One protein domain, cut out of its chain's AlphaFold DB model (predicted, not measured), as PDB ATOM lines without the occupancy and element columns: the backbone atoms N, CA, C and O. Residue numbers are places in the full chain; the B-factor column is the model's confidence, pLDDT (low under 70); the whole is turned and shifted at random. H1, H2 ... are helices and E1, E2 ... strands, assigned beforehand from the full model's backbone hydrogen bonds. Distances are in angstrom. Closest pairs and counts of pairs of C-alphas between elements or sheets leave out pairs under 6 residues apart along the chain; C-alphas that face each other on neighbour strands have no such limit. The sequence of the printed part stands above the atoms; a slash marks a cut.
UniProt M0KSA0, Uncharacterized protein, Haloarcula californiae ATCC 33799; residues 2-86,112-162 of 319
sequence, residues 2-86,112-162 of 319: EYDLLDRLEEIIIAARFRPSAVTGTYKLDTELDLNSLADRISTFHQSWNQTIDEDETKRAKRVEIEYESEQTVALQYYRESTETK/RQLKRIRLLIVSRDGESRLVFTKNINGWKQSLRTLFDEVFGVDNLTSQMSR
ATOM      1  N   GLU A   2      28.623 -36.681 -77.294       24.56
ATOM      2  CA  GLU A   2      29.299 -37.640 -76.390       24.56
ATOM      3  C   GLU A   2      30.043 -36.974 -75.210       24.56
ATOM      4  O   GLU A   2      30.053 -37.515 -74.112       24.56
ATOM      5  N   TYR A   3      30.592 -35.767 -75.405       26.91
ATOM      6  CA  TYR A   3      31.287 -35.004 -74.354       26.91
ATOM      7  C   TYR A   3      30.359 -34.540 -73.205       26.91
ATOM      8  O   TYR A   3      30.747 -34.590 -72.049       26.91
ATOM      9  N   ASP A   4      29.092 -34.233 -73.503       33.09
ATOM     10  CA  ASP A   4      28.083 -33.751 -72.537       33.09
ATOM     11  C   ASP A   4      27.584 -34.854 -71.569       33.09
ATOM     12  O   ASP A   4      27.110 -34.595 -70.468       33.09
ATOM     13  N   LEU A   5      27.712 -36.129 -71.957       27.67
ATOM     14  CA  LEU A   5      27.360 -37.281 -71.115       27.67
ATOM     15  C   LEU A   5      28.472 -37.653 -70.125       27.67
ATOM     16  O   LEU A   5      28.171 -38.153 -69.042       27.67
ATOM     17  N   LEU A   6      29.736 -37.418 -70.489       28.73
ATOM     18  CA  LEU A   6      30.899 -37.696 -69.640       28.73
ATOM     19  C   LEU A   6      31.057 -36.639 -68.539       28.73
ATOM     20  O   LEU A   6      31.227 -37.016 -67.380       28.73
ATOM     21  N   ASP A   7      30.888 -35.357 -68.869       34.31
ATOM     22  CA  ASP A   7      30.955 -34.262 -67.888       34.31
ATOM     23  C   ASP A   7      29.835 -34.383 -66.835       34.31
ATOM     24  O   ASP A   7      30.070 -34.238 -65.632       34.31
ATOM     25  N   ARG A   8      28.632 -34.781 -67.273       36.53
ATOM     26  CA  ARG A   8      27.493 -35.097 -66.392       36.53
ATOM     27  C   ARG A   8      27.732 -36.321 -65.510       36.53
ATOM     28  O   ARG A   8      27.245 -36.364 -64.385       36.53
ATOM     29  N   LEU A   9      28.456 -37.332 -65.991       34.41
ATOM     30  CA  LEU A   9      28.752 -38.536 -65.210       34.41
ATOM     31  C   LEU A   9      29.719 -38.236 -64.056       34.41
ATOM     32  O   LEU A   9      29.535 -38.761 -62.957       34.41
ATOM     33  N   GLU A  10      30.726 -37.392 -64.277       38.34
ATOM     34  CA  GLU A  10      31.636 -36.964 -63.210       38.34
ATOM     35  C   GLU A  10      30.921 -36.110 -62.158       38.34
ATOM     36  O   GLU A  10      31.105 -36.356 -60.963       38.34
ATOM     37  N   GLU A  11      30.030 -35.206 -62.579       42.22
ATOM     38  CA  GLU A  11      29.159 -34.446 -61.673       42.22
ATOM     39  C   GLU A  11      28.310 -35.384 -60.798       42.22
ATOM     40  O   GLU A  11      28.306 -35.264 -59.570       42.22
ATOM     41  N   ILE A  12      27.685 -36.400 -61.408       38.28
ATOM     42  CA  ILE A  12      26.885 -37.425 -60.717       38.28
ATOM     43  C   ILE A  12      27.737 -38.229 -59.720       38.28
ATOM     44  O   ILE A  12      27.327 -38.449 -58.578       38.28
ATOM     45  N   ILE A  13      28.942 -38.658 -60.111       37.88
ATOM     46  CA  ILE A  13      29.853 -39.419 -59.237       37.88
ATOM     47  C   ILE A  13      30.293 -38.573 -58.037       37.88
ATOM     48  O   ILE A  13      30.422 -39.092 -56.922       37.88
ATOM     49  N   ILE A  14      30.543 -37.283 -58.246       44.50
ATOM     50  CA  ILE A  14      30.976 -36.362 -57.197       44.50
ATOM     51  C   ILE A  14      29.817 -36.041 -56.257       44.50
ATOM     52  O   ILE A  14      29.988 -36.182 -55.044       44.50
ATOM     53  N   ALA A  15      28.629 -35.740 -56.780       41.81
ATOM     54  CA  ALA A  15      27.413 -35.572 -55.989       41.81
ATOM     55  C   ALA A  15      27.123 -36.816 -55.125       41.81
ATOM     56  O   ALA A  15      26.896 -36.704 -53.919       41.81
ATOM     57  N   ALA A  16      27.287 -38.022 -55.683       35.03
ATOM     58  CA  ALA A  16      27.131 -39.281 -54.953       35.03
ATOM     59  C   ALA A  16      28.162 -39.485 -53.817       35.03
ATOM     60  O   ALA A  16      27.910 -40.230 -52.861       35.03
ATOM     61  N   ARG A  17      29.330 -38.821 -53.863       39.41
ATOM     62  CA  ARG A  17      30.326 -38.831 -52.767       39.41
ATOM     63  C   ARG A  17      29.917 -37.940 -51.590       39.41
ATOM     64  O   ARG A  17      30.446 -38.133 -50.490       39.41
ATOM     65  N   PHE A  18      28.955 -37.038 -51.774       39.50
ATOM     66  CA  PHE A  18      28.299 -36.259 -50.718       39.50
ATOM     67  C   PHE A  18      27.074 -37.012 -50.163       39.50
ATOM     68  O   PHE A  18      25.982 -36.463 -50.053       39.50
ATOM     69  N   ARG A  19      27.259 -38.291 -49.792       36.03
ATOM     70  CA  ARG A  19      26.181 -39.186 -49.329       36.03
ATOM     71  C   ARG A  19      25.276 -38.559 -48.245       36.03
ATOM     72  O   ARG A  19      25.789 -37.875 -47.348       36.03
ATOM     73  N   PRO A  20      23.981 -38.932 -48.194       34.62
ATOM     74  CA  PRO A  20      23.031 -38.510 -47.160       34.62
ATOM     75  C   PRO A  20      23.354 -38.937 -45.720       34.62
ATOM     76  O   PRO A  20      22.646 -38.542 -44.808       34.62
ATOM     77  N   SER A  21      24.408 -39.700 -45.445       30.78
ATOM     78  CA  SER A  21      24.870 -39.946 -44.068       30.78
ATOM     79  C   SER A  21      25.996 -39.001 -43.630       30.78
ATOM     80  O   SER A  21      26.311 -38.916 -42.445       30.78
ATOM     81  N   ALA A  22      26.603 -38.273 -44.573       31.69
ATOM     82  CA  ALA A  22      27.716 -37.364 -44.323       31.69
ATOM     83  C   ALA A  22      27.300 -35.890 -44.378       31.69
ATOM     84  O   ALA A  22      27.917 -35.067 -43.719       31.69
ATOM     85  N   VAL A  23      26.272 -35.507 -45.134       40.75
ATOM     86  CA  VAL A  23      25.866 -34.095 -45.224       40.75
ATOM     87  C   VAL A  23      25.211 -33.640 -43.905       40.75
ATOM     88  O   VAL A  23      24.551 -34.401 -43.202       40.75
ATOM     89  N   THR A  24      25.417 -32.397 -43.492       46.88
ATOM     90  CA  THR A  24      24.899 -31.887 -42.194       46.88
ATOM     91  C   THR A  24      24.294 -30.493 -42.296       46.88
ATOM     92  O   THR A  24      23.703 -30.020 -41.330       46.88
ATOM     93  N   GLY A  25      24.397 -29.837 -43.452       52.94
ATOM     94  CA  GLY A  25      23.694 -28.589 -43.708       52.94
ATOM     95  C   GLY A  25      23.787 -28.173 -45.169       52.94
ATOM     96  O   GLY A  25      24.871 -28.218 -45.755       52.94
ATOM     97  N   THR A  26      22.642 -27.757 -45.702       60.47
ATOM     98  CA  THR A  26      22.491 -27.088 -46.994       60.47
ATOM     99  C   THR A  26      22.108 -25.644 -46.721       60.47
ATOM    100  O   THR A  26      21.274 -25.379 -45.852       60.47
ATOM    101  N   TYR A  27      22.733 -24.721 -47.438       67.19
ATOM    102  CA  TYR A  27      22.516 -23.293 -47.279       67.19
ATOM    103  C   TYR A  27      22.359 -22.635 -48.641       67.19
ATOM    104  O   TYR A  27      22.958 -23.080 -49.624       67.19
ATOM    105  N   LYS A  28      21.558 -21.580 -48.666       72.88
ATOM    106  CA  LYS A  28      21.371 -20.692 -49.800       72.88
ATOM    107  C   LYS A  28      22.208 -19.437 -49.583       72.88
ATOM    108  O   LYS A  28      22.310 -18.952 -48.457       72.88
ATOM    109  N   LEU A  29      22.809 -18.940 -50.650       79.75
ATOM    110  CA  LEU A  29      23.444 -17.638 -50.733       79.75
ATOM    111  C   LEU A  29      22.805 -16.906 -51.915       79.75
ATOM    112  O   LEU A  29      22.853 -17.409 -53.035       79.75
ATOM    113  N   ASP A  30      22.236 -15.727 -51.673       81.31
ATOM    114  CA  ASP A  30      21.571 -14.904 -52.699       81.31
ATOM    115  C   ASP A  30      22.603 -14.153 -53.570       81.31
ATOM    116  O   ASP A  30      22.537 -12.943 -53.784       81.31
ATOM    117  N   THR A  31      23.663 -14.849 -53.971       84.19
ATOM    118  CA  THR A  31      24.742 -14.342 -54.818       84.19
ATOM    119  C   THR A  31      25.345 -15.511 -55.576       84.19
ATOM    120  O   THR A  31      25.697 -16.529 -54.975       84.19
ATOM    121  N   GLU A  32      25.489 -15.361 -56.886       84.19
ATOM    122  CA  GLU A  32      26.194 -16.305 -57.747       84.19
ATOM    123  C   GLU A  32      27.703 -16.199 -57.513       84.19
ATOM    124  O   GLU A  32      28.294 -15.124 -57.638       84.19
ATOM    125  N   LEU A  33      28.334 -17.306 -57.123       85.81
ATOM    126  CA  LEU A  33      29.772 -17.345 -56.922       85.81
ATOM    127  C   LEU A  33      30.456 -17.513 -58.269       85.81
ATOM    128  O   LEU A  33      30.176 -18.454 -59.005       85.81
ATOM    129  N   ASP A  34      31.415 -16.637 -58.552       88.00
ATOM    130  CA  ASP A  34      32.300 -16.842 -59.689       88.00
ATOM    131  C   ASP A  34      33.150 -18.087 -59.427       88.00
ATOM    132  O   ASP A  34      33.931 -18.120 -58.467       88.00
ATOM    133  N   LEU A  35      32.994 -19.108 -60.270       85.38
ATOM    134  CA  LEU A  35      33.773 -20.346 -60.238       85.38
ATOM    135  C   LEU A  35      34.932 -20.327 -61.244       85.38
ATOM    136  O   LEU A  35      35.789 -21.201 -61.204       85.38
ATOM    137  N   ASN A  36      35.042 -19.300 -62.090       83.62
ATOM    138  CA  ASN A  36      36.108 -19.226 -63.083       83.62
ATOM    139  C   ASN A  36      37.470 -18.974 -62.428       83.62
ATOM    140  O   ASN A  36      37.593 -18.230 -61.453       83.62
ATOM    141  N   SER A  37      38.538 -19.549 -62.986       87.38
ATOM    142  CA  SER A  37      39.911 -19.374 -62.472       87.38
ATOM    143  C   SER A  37      40.044 -19.701 -60.973       87.38
ATOM    144  O   SER A  37      40.833 -19.084 -60.248       87.38
ATOM    145  N   LEU A  38      39.240 -20.641 -60.466       90.44
ATOM    146  CA  LEU A  38      39.205 -20.971 -59.044       90.44
ATOM    147  C   LEU A  38      40.537 -21.553 -58.560       90.44
ATOM    148  O   LEU A  38      40.989 -21.228 -57.461       90.44
ATOM    149  N   ALA A  39      41.206 -22.348 -59.398       89.56
ATOM    150  CA  ALA A  39      42.526 -22.900 -59.103       89.56
ATOM    151  C   ALA A  39      43.571 -21.812 -58.776       89.56
ATOM    152  O   ALA A  39      44.309 -21.945 -57.795       89.56
ATOM    153  N   ASP A  40      43.595 -20.710 -59.531       93.44
ATOM    154  CA  ASP A  40      44.542 -19.605 -59.322       93.44
ATOM    155  C   ASP A  40      44.240 -18.832 -58.033       93.44
ATOM    156  O   ASP A  40      45.151 -18.501 -57.262       93.44
ATOM    157  N   ARG A  41      42.954 -18.598 -57.746       94.81
ATOM    158  CA  ARG A  41      42.514 -17.958 -56.497       94.81
ATOM    159  C   ARG A  41      42.834 -18.826 -55.280       94.81
ATOM    160  O   ARG A  41      43.362 -18.320 -54.293       94.81
ATOM    161  N   ILE A  42      42.618 -20.140 -55.364       93.69
ATOM    162  CA  ILE A  42      42.994 -21.092 -54.308       93.69
ATOM    163  C   ILE A  42      44.517 -21.135 -54.110       93.69
ATOM    164  O   ILE A  42      44.979 -21.149 -52.968       93.69
ATOM    165  N   SER A  43      45.299 -21.123 -55.192       92.19
ATOM    166  CA  SER A  43      46.764 -21.073 -55.122       92.19
ATOM    167  C   SER A  43      47.246 -19.797 -54.424       92.19
ATOM    168  O   SER A  43      48.084 -19.855 -53.520       92.19
ATOM    169  N   THR A  44      46.651 -18.653 -54.769       93.31
ATOM    170  CA  THR A  44      46.928 -17.358 -54.130       93.31
ATOM    171  C   THR A  44      46.588 -17.390 -52.641       93.31
ATOM    172  O   THR A  44      47.413 -16.996 -51.819       93.31
ATOM    173  N   PHE A  45      45.428 -17.946 -52.282       92.94
ATOM    174  CA  PHE A  45      45.016 -18.158 -50.893       92.94
ATOM    175  C   PHE A  45      45.996 -19.050 -50.109       92.94
ATOM    176  O   PHE A  45      46.307 -18.787 -48.947       92.94
ATOM    177  N   HIS A  46      46.526 -20.118 -50.718       92.00
ATOM    178  CA  HIS A  46      47.536 -20.952 -50.049       92.00
ATOM    179  C   HIS A  46      48.838 -20.194 -49.826       92.00
ATOM    180  O   HIS A  46      49.445 -20.361 -48.769       92.00
ATOM    181  N   GLN A  47      49.265 -19.384 -50.795       89.38
ATOM    182  CA  GLN A  47      50.474 -18.574 -50.673       89.38
ATOM    183  C   GLN A  47      50.314 -17.511 -49.583       89.38
ATOM    184  O   GLN A  47      51.142 -17.465 -48.675       89.38
ATOM    185  N   SER A  48      49.234 -16.724 -49.617       86.62
ATOM    186  CA  SER A  48      48.974 -15.665 -48.631       86.62
ATOM    187  C   SER A  48      48.897 -16.225 -47.211       86.62
ATOM    188  O   SER A  48      49.540 -15.715 -46.287       86.62
ATOM    189  N   TRP A  49      48.143 -17.311 -47.032       86.44
ATOM    190  CA  TRP A  49      47.878 -17.850 -45.710       86.44
ATOM    191  C   TRP A  49      49.078 -18.601 -45.141       86.44
ATOM    192  O   TRP A  49      49.442 -18.394 -43.982       86.44
ATOM    193  N   ASN A  50      49.685 -19.495 -45.930       84.75
ATOM    194  CA  ASN A  50      50.676 -20.424 -45.393       84.75
ATOM    195  C   ASN A  50      52.087 -19.824 -45.289       84.75
ATOM    196  O   ASN A  50      52.855 -20.286 -44.451       84.75
ATOM    197  N   GLN A  51      52.434 -18.792 -46.068       81.62
ATOM    198  CA  GLN A  51      53.773 -18.177 -46.000       81.62
ATOM    199  C   GLN A  51      54.050 -17.453 -44.679       81.62
ATOM    200  O   GLN A  51      55.202 -17.309 -44.292       81.62
ATOM    201  N   THR A  52      53.007 -17.026 -43.967       71.38
ATOM    202  CA  THR A  52      53.134 -16.252 -42.721       71.38
ATOM    203  C   THR A  52      52.926 -17.101 -41.464       71.38
ATOM    204  O   THR A  52      52.732 -16.559 -40.378       71.38
ATOM    205  N   ILE A  53      52.913 -18.435 -41.593       73.44
ATOM    206  CA  ILE A  53      52.654 -19.346 -40.465       73.44
ATOM    207  C   ILE A  53      53.811 -19.356 -39.470       73.44
ATOM    208  O   ILE A  53      53.562 -19.326 -38.269       73.44
ATOM    209  N   ASP A  54      55.054 -19.351 -39.949       71.12
ATOM    210  CA  ASP A  54      56.232 -19.373 -39.072       71.12
ATOM    211  C   ASP A  54      56.411 -18.055 -38.294       71.12
ATOM    212  O   ASP A  54      57.125 -18.003 -37.296       71.12
ATOM    213  N   GLU A  55      55.731 -16.992 -38.729       72.81
ATOM    214  CA  GLU A  55      55.752 -15.665 -38.106       72.81
ATOM    215  C   GLU A  55      54.655 -15.491 -37.038       72.81
ATOM    216  O   GLU A  55      54.715 -14.559 -36.236       72.81
ATOM    217  N   ASP A  56      53.656 -16.381 -37.004       73.19
ATOM    218  CA  ASP A  56      52.524 -16.331 -36.078       73.19
ATOM    219  C   ASP A  56      52.166 -17.738 -35.579       73.19
ATOM    220  O   ASP A  56      51.427 -18.494 -36.214       73.19
ATOM    221  N   GLU A  57      52.622 -18.062 -34.366       66.56
ATOM    222  CA  GLU A  57      52.372 -19.347 -33.701       66.56
ATOM    223  C   GLU A  57      50.880 -19.652 -33.459       66.56
ATOM    224  O   GLU A  57      50.526 -20.769 -33.056       66.56
ATOM    225  N   THR A  58      49.968 -18.700 -33.689       69.25
ATOM    226  CA  THR A  58      48.515 -18.916 -33.634       69.25
ATOM    227  C   THR A  58      47.929 -19.345 -34.980       69.25
ATOM    228  O   THR A  58      46.881 -20.008 -34.998       69.25
ATOM    229  N   LYS A  59      48.621 -19.085 -36.098       74.25
ATOM    230  CA  LYS A  59      48.203 -19.530 -37.430       74.25
ATOM    231  C   LYS A  59      48.365 -21.033 -37.594       74.25
ATOM    232  O   LYS A  59      49.163 -21.709 -36.945       74.25
ATOM    233  N   ARG A  60      47.492 -21.596 -38.418       83.31
ATOM    234  CA  ARG A  60      47.364 -23.038 -38.644       83.31
ATOM    235  C   ARG A  60      47.398 -23.282 -40.134       83.31
ATOM    236  O   ARG A  60      46.749 -22.526 -40.865       83.31
ATOM    237  N   ALA A  61      48.102 -24.330 -40.557       86.44
ATOM    238  CA  ALA A  61      48.166 -24.666 -41.968       86.44
ATOM    239  C   ALA A  61      46.774 -25.004 -42.500       86.44
ATOM    240  O   ALA A  61      45.954 -25.655 -41.832       86.44
ATOM    241  N   LYS A  62      46.510 -24.522 -43.711       88.88
ATOM    242  CA  LYS A  62      45.254 -24.706 -44.429       88.88
ATOM    243  C   LYS A  62      45.559 -25.214 -45.829       88.88
ATOM    244  O   LYS A  62      46.502 -24.757 -46.473       88.88
ATOM    245  N   ARG A  63      44.731 -26.136 -46.308       88.06
ATOM    246  CA  ARG A  63      44.806 -26.654 -47.675       88.06
ATOM    247  C   ARG A  63      43.405 -26.841 -48.213       88.06
ATOM    248  O   ARG A  63      42.553 -27.382 -47.520       88.06
ATOM    249  N   VAL A  64      43.184 -26.401 -49.437       88.06
ATOM    250  CA  VAL A  64      41.926 -26.574 -50.162       88.06
ATOM    251  C   VAL A  64      42.269 -27.333 -51.426       88.06
ATOM    252  O   VAL A  64      43.198 -26.952 -52.128       88.06
ATOM    253  N   GLU A  65      41.568 -28.423 -51.674       81.38
ATOM    254  CA  GLU A  65      41.725 -29.234 -52.876       81.38
ATOM    255  C   GLU A  65      40.439 -29.150 -53.682       81.38
ATOM    256  O   GLU A  65      39.357 -29.286 -53.112       81.38
ATOM    257  N   ILE A  66      40.565 -28.940 -54.988       79.50
ATOM    258  CA  ILE A  66      39.455 -29.085 -55.924       79.50
ATOM    259  C   ILE A  66      39.316 -30.586 -56.200       79.50
ATOM    260  O   ILE A  66      40.231 -31.205 -56.738       79.50
ATOM    261  N   GLU A  67      38.210 -31.187 -55.760       70.00
ATOM    262  CA  GLU A  67      37.863 -32.576 -56.091       70.00
ATOM    263  C   GLU A  67      37.173 -32.660 -57.462       70.00
ATOM    264  O   GLU A  67      37.267 -33.696 -58.117       70.00
ATOM    265  N   TYR A  68      36.478 -31.591 -57.864       65.19
ATOM    266  CA  TYR A  68      35.762 -31.455 -59.133       65.19
ATOM    267  C   TYR A  68      35.442 -29.988 -59.414       65.19
ATOM    268  O   TYR A  68      35.160 -29.250 -58.469       65.19
ATOM    269  N   GLU A  69      35.437 -29.593 -60.683       69.62
ATOM    270  CA  GLU A  69      35.112 -28.242 -61.143       69.62
ATOM    271  C   GLU A  69      34.444 -28.312 -62.520       69.62
ATOM    272  O   GLU A  69      34.929 -28.993 -63.424       69.62
ATOM    273  N   SER A  70      33.339 -27.592 -62.661       65.06
ATOM    274  CA  SER A  70      32.653 -27.279 -63.910       65.06
ATOM    275  C   SER A  70      32.245 -25.802 -63.903       65.06
ATOM    276  O   SER A  70      32.498 -25.088 -62.933       65.06
ATOM    277  N   GLU A  71      31.590 -25.333 -64.968       63.94
ATOM    278  CA  GLU A  71      31.138 -23.937 -65.068       63.94
ATOM    279  C   GLU A  71      30.198 -23.521 -63.925       63.94
ATOM    280  O   GLU A  71      30.203 -22.365 -63.513       63.94
ATOM    281  N   GLN A  72      29.401 -24.457 -63.402       59.81
ATOM    282  CA  GLN A  72      28.335 -24.171 -62.435       59.81
ATOM    283  C   GLN A  72      28.495 -24.922 -61.112       59.81
ATOM    284  O   GLN A  72      27.805 -24.603 -60.144       59.81
ATOM    285  N   THR A  73      29.386 -25.911 -61.049       59.69
ATOM    286  CA  THR A  73      29.510 -26.805 -59.898       59.69
ATOM    287  C   THR A  73      30.973 -26.970 -59.509       59.69
ATOM    288  O   THR A  73      31.812 -27.317 -60.333       59.69
ATOM    289  N   VAL A  74      31.294 -26.813 -58.223       69.56
ATOM    290  CA  VAL A  74      32.615 -27.178 -57.692       69.56
ATOM    291  C   VAL A  74      32.492 -27.984 -56.405       69.56
ATOM    292  O   VAL A  74      31.749 -27.633 -55.486       69.56
ATOM    293  N   ALA A  75      33.267 -29.063 -56.311       67.75
ATOM    294  CA  ALA A  75      33.481 -29.791 -55.070       67.75
ATOM    295  C   ALA A  75      34.879 -29.506 -54.521       67.75
ATOM    296  O   ALA A  75      35.892 -29.717 -55.188       67.75
ATOM    297  N   LEU A  76      34.930 -29.064 -53.270       75.25
ATOM    298  CA  LEU A  76      36.152 -28.720 -52.560       75.25
ATOM    299  C   LEU A  76      36.332 -29.596 -51.322       75.25
ATOM    300  O   LEU A  76      35.401 -29.805 -50.536       75.25
ATOM    301  N   GLN A  77      37.572 -30.003 -51.065       80.44
ATOM    302  CA  GLN A  77      37.986 -30.556 -49.783       80.44
ATOM    303  C   GLN A  77      38.872 -29.563 -49.032       80.44
ATOM    304  O   GLN A  77      39.986 -29.249 -49.442       80.44
ATOM    305  N   TYR A  78      38.381 -29.091 -47.887       83.69
ATOM    306  CA  TYR A  78      39.069 -28.118 -47.053       83.69
ATOM    307  C   TYR A  78      39.648 -28.773 -45.797       83.69
ATOM    308  O   TYR A  78      38.930 -29.305 -44.942       83.69
ATOM    309  N   TYR A  79      40.969 -28.704 -45.675       84.69
ATOM    310  CA  TYR A  79      41.752 -29.169 -44.544       84.69
ATOM    311  C   TYR A  79      42.271 -28.003 -43.716       84.69
ATOM    312  O   TYR A  79      42.676 -26.961 -44.238       84.69
ATOM    313  N   ARG A  80      42.336 -28.229 -42.407       85.25
ATOM    314  CA  ARG A  80      43.059 -27.360 -41.483       85.25
ATOM    315  C   ARG A  80      43.679 -28.160 -40.353       85.25
ATOM    316  O   ARG A  80      43.112 -29.162 -39.905       85.25
ATOM    317  N   GLU A  81      44.777 -27.655 -39.824       81.88
ATOM    318  CA  GLU A  81      45.334 -28.162 -38.577       81.88
ATOM    319  C   GLU A  81      44.487 -27.767 -37.362       81.88
ATOM    320  O   GLU A  81      43.895 -26.685 -37.288       81.88
ATOM    321  N   SER A  82      44.434 -28.659 -36.377       78.38
ATOM    322  CA  SER A  82      43.961 -28.347 -35.035       78.38
ATOM    323  C   SER A  82      45.021 -27.595 -34.233       78.38
ATOM    324  O   SER A  82      46.186 -27.505 -34.613       78.38
ATOM    325  N   THR A  83      44.630 -27.126 -33.049       78.56
ATOM    326  CA  THR A  83      45.593 -26.799 -31.997       78.56
ATOM    327  C   THR A  83      46.487 -28.003 -31.715       78.56
ATOM    328  O   THR A  83      46.041 -29.155 -31.800       78.56
ATOM    329  N   GLU A  84      47.745 -27.722 -31.399       80.06
ATOM    330  CA  GLU A  84      48.707 -28.731 -30.992       80.06
ATOM    331  C   GLU A  84      48.203 -29.502 -29.776       80.06
ATOM    332  O   GLU A  84      47.689 -28.940 -28.810       80.06
ATOM    333  N   THR A  85      48.319 -30.817 -29.860       77.94
ATOM    334  CA  THR A  85      48.020 -31.753 -28.784       77.94
ATOM    335  C   THR A  85      49.256 -32.607 -28.551       77.94
ATOM    336  O   THR A  85      50.065 -32.801 -29.454       77.94
ATOM    337  N   LYS A  86      49.418 -33.144 -27.344       79.69
ATOM    338  CA  LYS A  86      50.501 -34.078 -27.038       79.69
ATOM    339  C   LYS A  86      49.961 -35.500 -27.020       79.69
ATOM    340  O   LYS A  86      49.083 -35.819 -26.219       79.69
ATOM    341  N   ARG A 112      49.587 -32.122 -34.494       74.00
ATOM    342  CA  ARG A 112      48.406 -31.361 -34.907       74.00
ATOM    343  C   ARG A 112      47.529 -32.277 -35.739       74.00
ATOM    344  O   ARG A 112      47.984 -32.877 -36.707       74.00
ATOM    345  N   GLN A 113      46.272 -32.435 -35.341       75.31
ATOM    346  CA  GLN A 113      45.329 -33.249 -36.098       75.31
ATOM    347  C   GLN A 113      44.880 -32.490 -37.341       75.31
ATOM    348  O   GLN A 113      44.479 -31.329 -37.254       75.31
ATOM    349  N   LEU A 114      44.852 -33.170 -38.484       75.12
ATOM    350  CA  LEU A 114      44.241 -32.633 -39.692       75.12
ATOM    351  C   LEU A 114      42.728 -32.840 -39.637       75.12
ATOM    352  O   LEU A 114      42.215 -33.958 -39.728       75.12
ATOM    353  N   LYS A 115      41.994 -31.739 -39.491       78.75
ATOM    354  CA  LYS A 115      40.539 -31.720 -39.644       78.75
ATOM    355  C   LYS A 115      40.212 -31.480 -41.113       78.75
ATOM    356  O   LYS A 115      40.881 -30.692 -41.770       78.75
ATOM    357  N   ARG A 116      39.146 -32.119 -41.598       80.06
ATOM    358  CA  ARG A 116      38.619 -31.932 -42.961       80.06
ATOM    359  C   ARG A 116      37.115 -31.682 -42.981       80.06
ATOM    360  O   ARG A 116      36.404 -32.285 -42.163       80.06
ATOM    361  N   ILE A 117      36.665 -30.876 -43.932       71.19
ATOM    362  CA  ILE A 117      35.273 -30.710 -44.358       71.19
ATOM    363  C   ILE A 117      35.244 -30.699 -45.889       71.19
ATOM    364  O   ILE A 117      36.141 -30.141 -46.515       71.19
ATOM    365  N   ARG A 118      34.240 -31.335 -46.486       70.88
ATOM    366  CA  ARG A 118      33.934 -31.176 -47.912       70.88
ATOM    367  C   ARG A 118      32.783 -30.208 -48.103       70.88
ATOM    368  O   ARG A 118      31.835 -30.238 -47.306       70.88
ATOM    369  N   LEU A 119      32.895 -29.415 -49.154       73.06
ATOM    370  CA  LEU A 119      31.958 -28.395 -49.587       73.06
ATOM    371  C   LEU A 119      31.625 -28.652 -51.057       73.06
ATOM    372  O   LEU A 119      32.536 -28.804 -51.862       73.06
ATOM    373  N   LEU A 120      30.343 -28.688 -51.384       69.19
ATOM    374  CA  LEU A 120      29.853 -28.622 -52.754       69.19
ATOM    375  C   LEU A 120      29.194 -27.257 -52.940       69.19
ATOM    376  O   LEU A 120      28.398 -26.838 -52.095       69.19
ATOM    377  N   ILE A 121      29.556 -26.577 -54.017       72.88
ATOM    378  CA  ILE A 121      28.991 -25.301 -54.435       72.88
ATOM    379  C   ILE A 121      28.322 -25.535 -55.778       72.88
ATOM    380  O   ILE A 121      28.934 -26.116 -56.672       72.88
ATOM    381  N   VAL A 122      27.088 -25.065 -55.897       68.75
ATOM    382  CA  VAL A 122      26.354 -25.007 -57.158       68.75
ATOM    383  C   VAL A 122      25.898 -23.565 -57.335       68.75
ATOM    384  O   VAL A 122      25.170 -23.064 -56.480       68.75
ATOM    385  N   SER A 123      26.349 -22.898 -58.392       70.88
ATOM    386  CA  SER A 123      26.055 -21.491 -58.683       70.88
ATOM    387  C   SER A 123      25.337 -21.378 -60.015       70.88
ATOM    388  O   SER A 123      25.885 -21.773 -61.045       70.88
ATOM    389  N   ARG A 124      24.088 -20.902 -59.972       69.62
ATOM    390  CA  ARG A 124      23.192 -20.747 -61.125       69.62
ATOM    391  C   ARG A 124      22.163 -19.659 -60.839       69.62
ATOM    392  O   ARG A 124      21.807 -19.431 -59.687       69.62
ATOM    393  N   ASP A 125      21.672 -19.024 -61.898       69.75
ATOM    394  CA  ASP A 125      20.530 -18.103 -61.858       69.75
ATOM    395  C   ASP A 125      20.662 -16.962 -60.828       69.75
ATOM    396  O   ASP A 125      19.686 -16.554 -60.201       69.75
ATOM    397  N   GLY A 126      21.872 -16.415 -60.647       70.62
ATOM    398  CA  GLY A 126      22.114 -15.320 -59.702       70.62
ATOM    399  C   GLY A 126      22.276 -15.750 -58.238       70.62
ATOM    400  O   GLY A 126      22.509 -14.895 -57.380       70.62
ATOM    401  N   GLU A 127      22.203 -17.048 -57.937       75.56
ATOM    402  CA  GLU A 127      22.249 -17.592 -56.581       75.56
ATOM    403  C   GLU A 127      23.262 -18.737 -56.457       75.56
ATOM    404  O   GLU A 127      23.741 -19.310 -57.439       75.56
ATOM    405  N   SER A 128      23.610 -19.084 -55.215       71.50
ATOM    406  CA  SER A 128      24.489 -20.218 -54.934       71.50
ATOM    407  C   SER A 128      23.971 -21.094 -53.810       71.50
ATOM    408  O   SER A 128      23.606 -20.638 -52.725       71.50
ATOM    409  N   ARG A 129      24.027 -22.400 -54.040       65.62
ATOM    410  CA  ARG A 129      23.742 -23.433 -53.052       65.62
ATOM    411  C   ARG A 129      25.046 -23.997 -52.509       65.62
ATOM    412  O   ARG A 129      25.923 -24.418 -53.257       65.62
ATOM    413  N   LEU A 130      25.145 -24.049 -51.184       71.62
ATOM    414  CA  LEU A 130      26.315 -24.538 -50.458       71.62
ATOM    415  C   LEU A 130      25.938 -25.780 -49.649       71.62
ATOM    416  O   LEU A 130      25.062 -25.723 -48.780       71.62
ATOM    417  N   VAL A 131      26.620 -26.897 -49.888       64.38
ATOM    418  CA  VAL A 131      26.369 -28.169 -49.195       64.38
ATOM    419  C   VAL A 131      27.614 -28.610 -48.440       64.38
ATOM    420  O   VAL A 131      28.693 -28.762 -49.011       64.38
ATOM    421  N   PHE A 132      27.464 -28.869 -47.139       65.00
ATOM    422  CA  PHE A 132      28.573 -29.246 -46.265       65.00
ATOM    423  C   PHE A 132      28.437 -30.666 -45.714       65.00
ATOM    424  O   PHE A 132      27.402 -31.061 -45.171       65.00
ATOM    425  N   THR A 133      29.545 -31.407 -45.732       59.03
ATOM    426  CA  THR A 133      29.654 -32.754 -45.125       59.03
ATOM    427  C   THR A 133      29.900 -32.751 -43.615       59.03
ATOM    428  O   THR A 133      30.090 -33.802 -43.011       59.03
ATOM    429  N   LYS A 134      29.983 -31.584 -42.968       63.28
ATOM    430  CA  LYS A 134      30.094 -31.475 -41.504       63.28
ATOM    431  C   LYS A 134      29.425 -30.210 -40.999       63.28
ATOM    432  O   LYS A 134      29.334 -29.217 -41.719       63.28
ATOM    433  N   ASN A 135      29.012 -30.244 -39.731       66.94
ATOM    434  CA  ASN A 135      28.480 -29.070 -39.063       66.94
ATOM    435  C   ASN A 135      29.509 -27.931 -39.149       66.94
ATOM    436  O   ASN A 135      30.666 -28.070 -38.730       66.94
ATOM    437  N   ILE A 136      29.064 -26.798 -39.689       76.19
ATOM    438  CA  ILE A 136      29.918 -25.648 -39.970       76.19
ATOM    439  C   ILE A 136      30.332 -24.880 -38.713       76.19
ATOM    440  O   ILE A 136      31.258 -24.084 -38.795       76.19
ATOM    441  N   ASN A 137      29.716 -25.102 -37.544       76.00
ATOM    442  CA  ASN A 137      29.990 -24.342 -36.314       76.00
ATOM    443  C   ASN A 137      31.474 -24.348 -35.936       76.00
ATOM    444  O   ASN A 137      32.041 -23.303 -35.632       76.00
ATOM    445  N   GLY A 138      32.129 -25.508 -36.035       75.94
ATOM    446  CA  GLY A 138      33.569 -25.605 -35.805       75.94
ATOM    447  C   GLY A 138      34.411 -24.954 -36.906       75.94
ATOM    448  O   GLY A 138      35.591 -24.698 -36.690       75.94
ATOM    449  N   TRP A 139      33.837 -24.694 -38.076       83.56
ATOM    450  CA  TRP A 139      34.505 -24.260 -39.304       83.56
ATOM    451  C   TRP A 139      34.231 -22.805 -39.695       83.56
ATOM    452  O   TRP A 139      34.924 -22.314 -40.577       83.56
ATOM    453  N   LYS A 140      33.304 -22.102 -39.026       86.62
ATOM    454  CA  LYS A 140      32.843 -20.743 -39.379       86.62
ATOM    455  C   LYS A 140      33.974 -19.778 -39.730       86.62
ATOM    456  O   LYS A 140      33.953 -19.205 -40.807       86.62
ATOM    457  N   GLN A 141      34.989 -19.653 -38.872       86.56
ATOM    458  CA  GLN A 141      36.112 -18.745 -39.132       86.56
ATOM    459  C   GLN A 141      36.929 -19.162 -40.359       86.56
ATOM    460  O   GLN A 141      37.316 -18.325 -41.163       86.56
ATOM    461  N   SER A 142      37.196 -20.461 -40.509       88.81
ATOM    462  CA  SER A 142      37.954 -20.992 -41.642       88.81
ATOM    463  C   SER A 142      37.192 -20.795 -42.955       88.81
ATOM    464  O   SER A 142      37.790 -20.374 -43.937       88.81
ATOM    465  N   LEU A 143      35.883 -21.059 -42.950       90.50
ATOM    466  CA  LEU A 143      35.003 -20.853 -44.099       90.50
ATOM    467  C   LEU A 143      34.854 -19.371 -44.435       90.50
ATOM    468  O   LEU A 143      34.941 -19.027 -45.600       90.50
ATOM    469  N   ARG A 144      34.722 -18.489 -43.438       91.69
ATOM    470  CA  ARG A 144      34.693 -17.038 -43.660       91.69
ATOM    471  C   ARG A 144      35.941 -16.564 -44.399       91.69
ATOM    472  O   ARG A 144      35.800 -15.908 -45.413       91.69
ATOM    473  N   THR A 145      37.135 -16.928 -43.924       90.25
ATOM    474  CA  THR A 145      38.387 -16.563 -44.607       90.25
ATOM    475  C   THR A 145      38.441 -17.125 -46.025       90.25
ATOM    476  O   THR A 145      38.837 -16.422 -46.941       90.25
ATOM    477  N   LEU A 146      38.055 -18.393 -46.207       93.19
ATOM    478  CA  LEU A 146      38.067 -19.014 -47.529       93.19
ATOM    479  C   LEU A 146      37.150 -18.267 -48.504       93.19
ATOM    480  O   LEU A 146      37.560 -17.980 -49.619       93.19
ATOM    481  N   PHE A 147      35.918 -17.971 -48.092       93.94
ATOM    482  CA  PHE A 147      34.926 -17.328 -48.948       93.94
ATOM    483  C   PHE A 147      35.238 -15.865 -49.237       93.94
ATOM    484  O   PHE A 147      35.036 -15.430 -50.361       93.94
ATOM    485  N   ASP A 148      35.793 -15.148 -48.270       93.50
ATOM    486  CA  ASP A 148      36.294 -13.789 -48.457       93.50
ATOM    487  C   ASP A 148      37.446 -13.771 -49.482       93.50
ATOM    488  O   ASP A 148      37.315 -13.214 -50.569       93.50
ATOM    489  N   GLU A 149      38.530 -14.511 -49.223       92.06
ATOM    490  CA  GLU A 149      39.740 -14.435 -50.054       92.06
ATOM    491  C   GLU A 149      39.608 -15.118 -51.425       92.06
ATOM    492  O   GLU A 149      40.215 -14.666 -52.395       92.06
ATOM    493  N   VAL A 150      38.852 -16.220 -51.528       93.88
ATOM    494  CA  VAL A 150      38.731 -16.986 -52.783       93.88
ATOM    495  C   VAL A 150      37.504 -16.570 -53.585       93.88
ATOM    496  O   VAL A 150      37.573 -16.521 -54.810       93.88
ATOM    497  N   PHE A 151      36.389 -16.262 -52.926       92.38
ATOM    498  CA  PHE A 151      35.111 -16.009 -53.594       92.38
ATOM    499  C   PHE A 151      34.633 -14.554 -53.478       92.38
ATOM    500  O   PHE A 151      33.616 -14.216 -54.074       92.38
ATOM    501  N   GLY A 152      35.346 -13.689 -52.748       91.19
ATOM    502  CA  GLY A 152      34.952 -12.293 -52.543       91.19
ATOM    503  C   GLY A 152      33.702 -12.123 -51.674       91.19
ATOM    504  O   GLY A 152      33.039 -11.092 -51.754       91.19
ATOM    505  N   VAL A 153      33.342 -13.134 -50.873       91.06
ATOM    506  CA  VAL A 153      32.145 -13.115 -50.022       91.06
ATOM    507  C   VAL A 153      32.517 -12.853 -48.569       91.06
ATOM    508  O   VAL A 153      32.840 -13.758 -47.790       91.06
ATOM    509  N   ASP A 154      32.383 -11.591 -48.187       88.31
ATOM    510  CA  ASP A 154      32.534 -11.134 -46.814       88.31
ATOM    511  C   ASP A 154      31.473 -11.732 -45.886       88.31
ATOM    512  O   ASP A 154      30.289 -11.776 -46.198       88.31
ATOM    513  N   ASN A 155      31.858 -12.120 -44.669       83.25
ATOM    514  CA  ASN A 155      30.903 -12.541 -43.631       83.25
ATOM    515  C   ASN A 155      29.892 -13.613 -44.090       83.25
ATOM    516  O   ASN A 155      28.724 -13.555 -43.704       83.25
ATOM    517  N   LEU A 156      30.352 -14.617 -44.848       87.56
ATOM    518  CA  LEU A 156      29.546 -15.730 -45.372       87.56
ATOM    519  C   LEU A 156      28.401 -16.178 -44.445       87.56
ATOM    520  O   LEU A 156      27.259 -16.258 -44.871       87.56
ATOM    521  N   THR A 157      28.695 -16.427 -43.162       83.19
ATOM    522  CA  THR A 157      27.733 -16.952 -42.175       83.19
ATOM    523  C   THR A 157      26.506 -16.081 -41.926       83.19
ATOM    524  O   THR A 157      25.521 -16.591 -41.406       83.19
ATOM    525  N   SER A 158      26.589 -14.788 -42.223       82.69
ATOM    526  CA  SER A 158      25.487 -13.835 -42.079       82.69
ATOM    527  C   SER A 158      24.675 -13.683 -43.362       82.69
ATOM    528  O   SER A 158      23.528 -13.264 -43.285       82.69
ATOM    529  N   GLN A 159      25.269 -14.001 -44.514       85.06
ATOM    530  CA  GLN A 159      24.612 -13.917 -45.821       85.06
ATOM    531  C   GLN A 159      23.926 -15.226 -46.212       85.06
ATOM    532  O   GLN A 159      22.972 -15.234 -46.977       85.06
ATOM    533  N   MET A 160      24.418 -16.343 -45.681       80.12
ATOM    534  CA  MET A 160      23.845 -17.649 -45.950       80.12
ATOM    535  C   MET A 160      22.585 -17.885 -45.109       80.12
ATOM    536  O   MET A 160      22.621 -17.839 -43.877       80.12
ATOM    537  N   SER A 161      21.483 -18.196 -45.774       67.81
ATOM    538  CA  SER A 161      20.227 -18.598 -45.150       67.81
ATOM    539  C   SER A 161      20.037 -20.105 -45.294       67.81
ATOM    540  O   SER A 161      20.669 -20.777 -46.117       67.81
ATOM    541  N   ARG A 162      19.186 -20.689 -44.452       62.41
ATOM    542  CA  ARG A 162      18.622 -21.991 -44.805       62.41
ATOM    543  C   ARG A 162      17.533 -21.731 -45.843       62.41
ATOM    544  O   ARG A 162      16.826 -20.740 -45.676       62.41
TER     545      ARG A 162
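Overview. This is residues 2 to 86 and 112 to 162 of the 319 residues of an uncharacterized protein of Haloarcula californiae ATCC 33799 (UniProt M0KSA0). A twisted sheet of five antiparallel strands has helices over both faces: H1 lies over E2 and E3 on one face, and H2 runs along the edge strand E2 on the opposite face. H3 packs on H2, and the short H4 packs on H3. The printed part has 136 residues, with four named helices and five named strands in the order H1, E1, H2, E2, E3, E4, E5, H3, H4. The sheet's order is E1, E5, E4, E3, E2, and the class is mixed, helices and strands. The whole is compact, with a radius of gyration of the C-alphas of 15.4 A, and elongated, spanning 50 by 31 by 30 A.

Arrangement. In the sheet, E4, residues 112 to 124, is the antiparallel neighbour of E3, residues 73 to 86, with N 78 and O 117 2.8 A apart, within hydrogen-bond range. E3 forms a hairpin with the edge strand E2, residues 62 to 69, where N 65 and O 77 are 2.9 A apart. E4 forms a hairpin with E5, residues 127 to 132, where N 129 and O 122 are 2.8 A apart. E5 is antiparallel to the other edge strand, E1, residues 25 to 29, where N 29 and O 128 are 2.8 A apart. H2, residues 38 to 50, is on the sheet at a height of 8.7 A, over E2 and along it at 4 degrees on the local plane; the closest C-alphas are those of His 46 and Arg 63, 6.8 A apart. H1, residues 3 to 17, is on the opposite face at a height of 9.6 A, over E3 and E2; its closest C-alpha to E2 is Ile 14 to Tyr 68, 7.1 A. H3, residues 140 to 151, touches H2 with residues 146 to 150 alone, at a steep tilt of 52 degrees, opposite ways; the C-alphas of Arg 41 and Val 150 are closest, 5.4 A apart. H4, residues 156 to 159, touches H3, with the closest C-alphas those of Arg 144 and Leu 156, 5.6 A apart. H3 and H4 only graze the sheet. H1 is apart from H2, H3 and H4. Every O i to N i+4 pair is within hydrogen-bond range in H2 and H3, against 10 of 11 in H1; H4 is too short for such a pair.

Along the chain. H1 begins at C-alpha 3 (31.287, -35.004, -74.354) and is 21.9 A long; H2 is 17.8 A and H3 15.2 A. E3 is 39.7 A long and ends at C-alpha 86 (50.501, -34.078, -27.038); E4 is 37.9 A, E2 19.9 A and E5 16.8 A. H4 ends at C-alpha 159 (24.612, -13.917, -45.821).

Size, cuts and confidence. The C-alphas farthest apart, those of Glu 2 and Lys 86, are 53.8 A apart. Residues 87 to 111 are cut out; C-alphas 86 and 112 are 8.6 A apart. The link from H2 to E2 is long. The mean pLDDT of the printed part is 71.6, and 36 for H1; residues 2 to 27 are among those under 70.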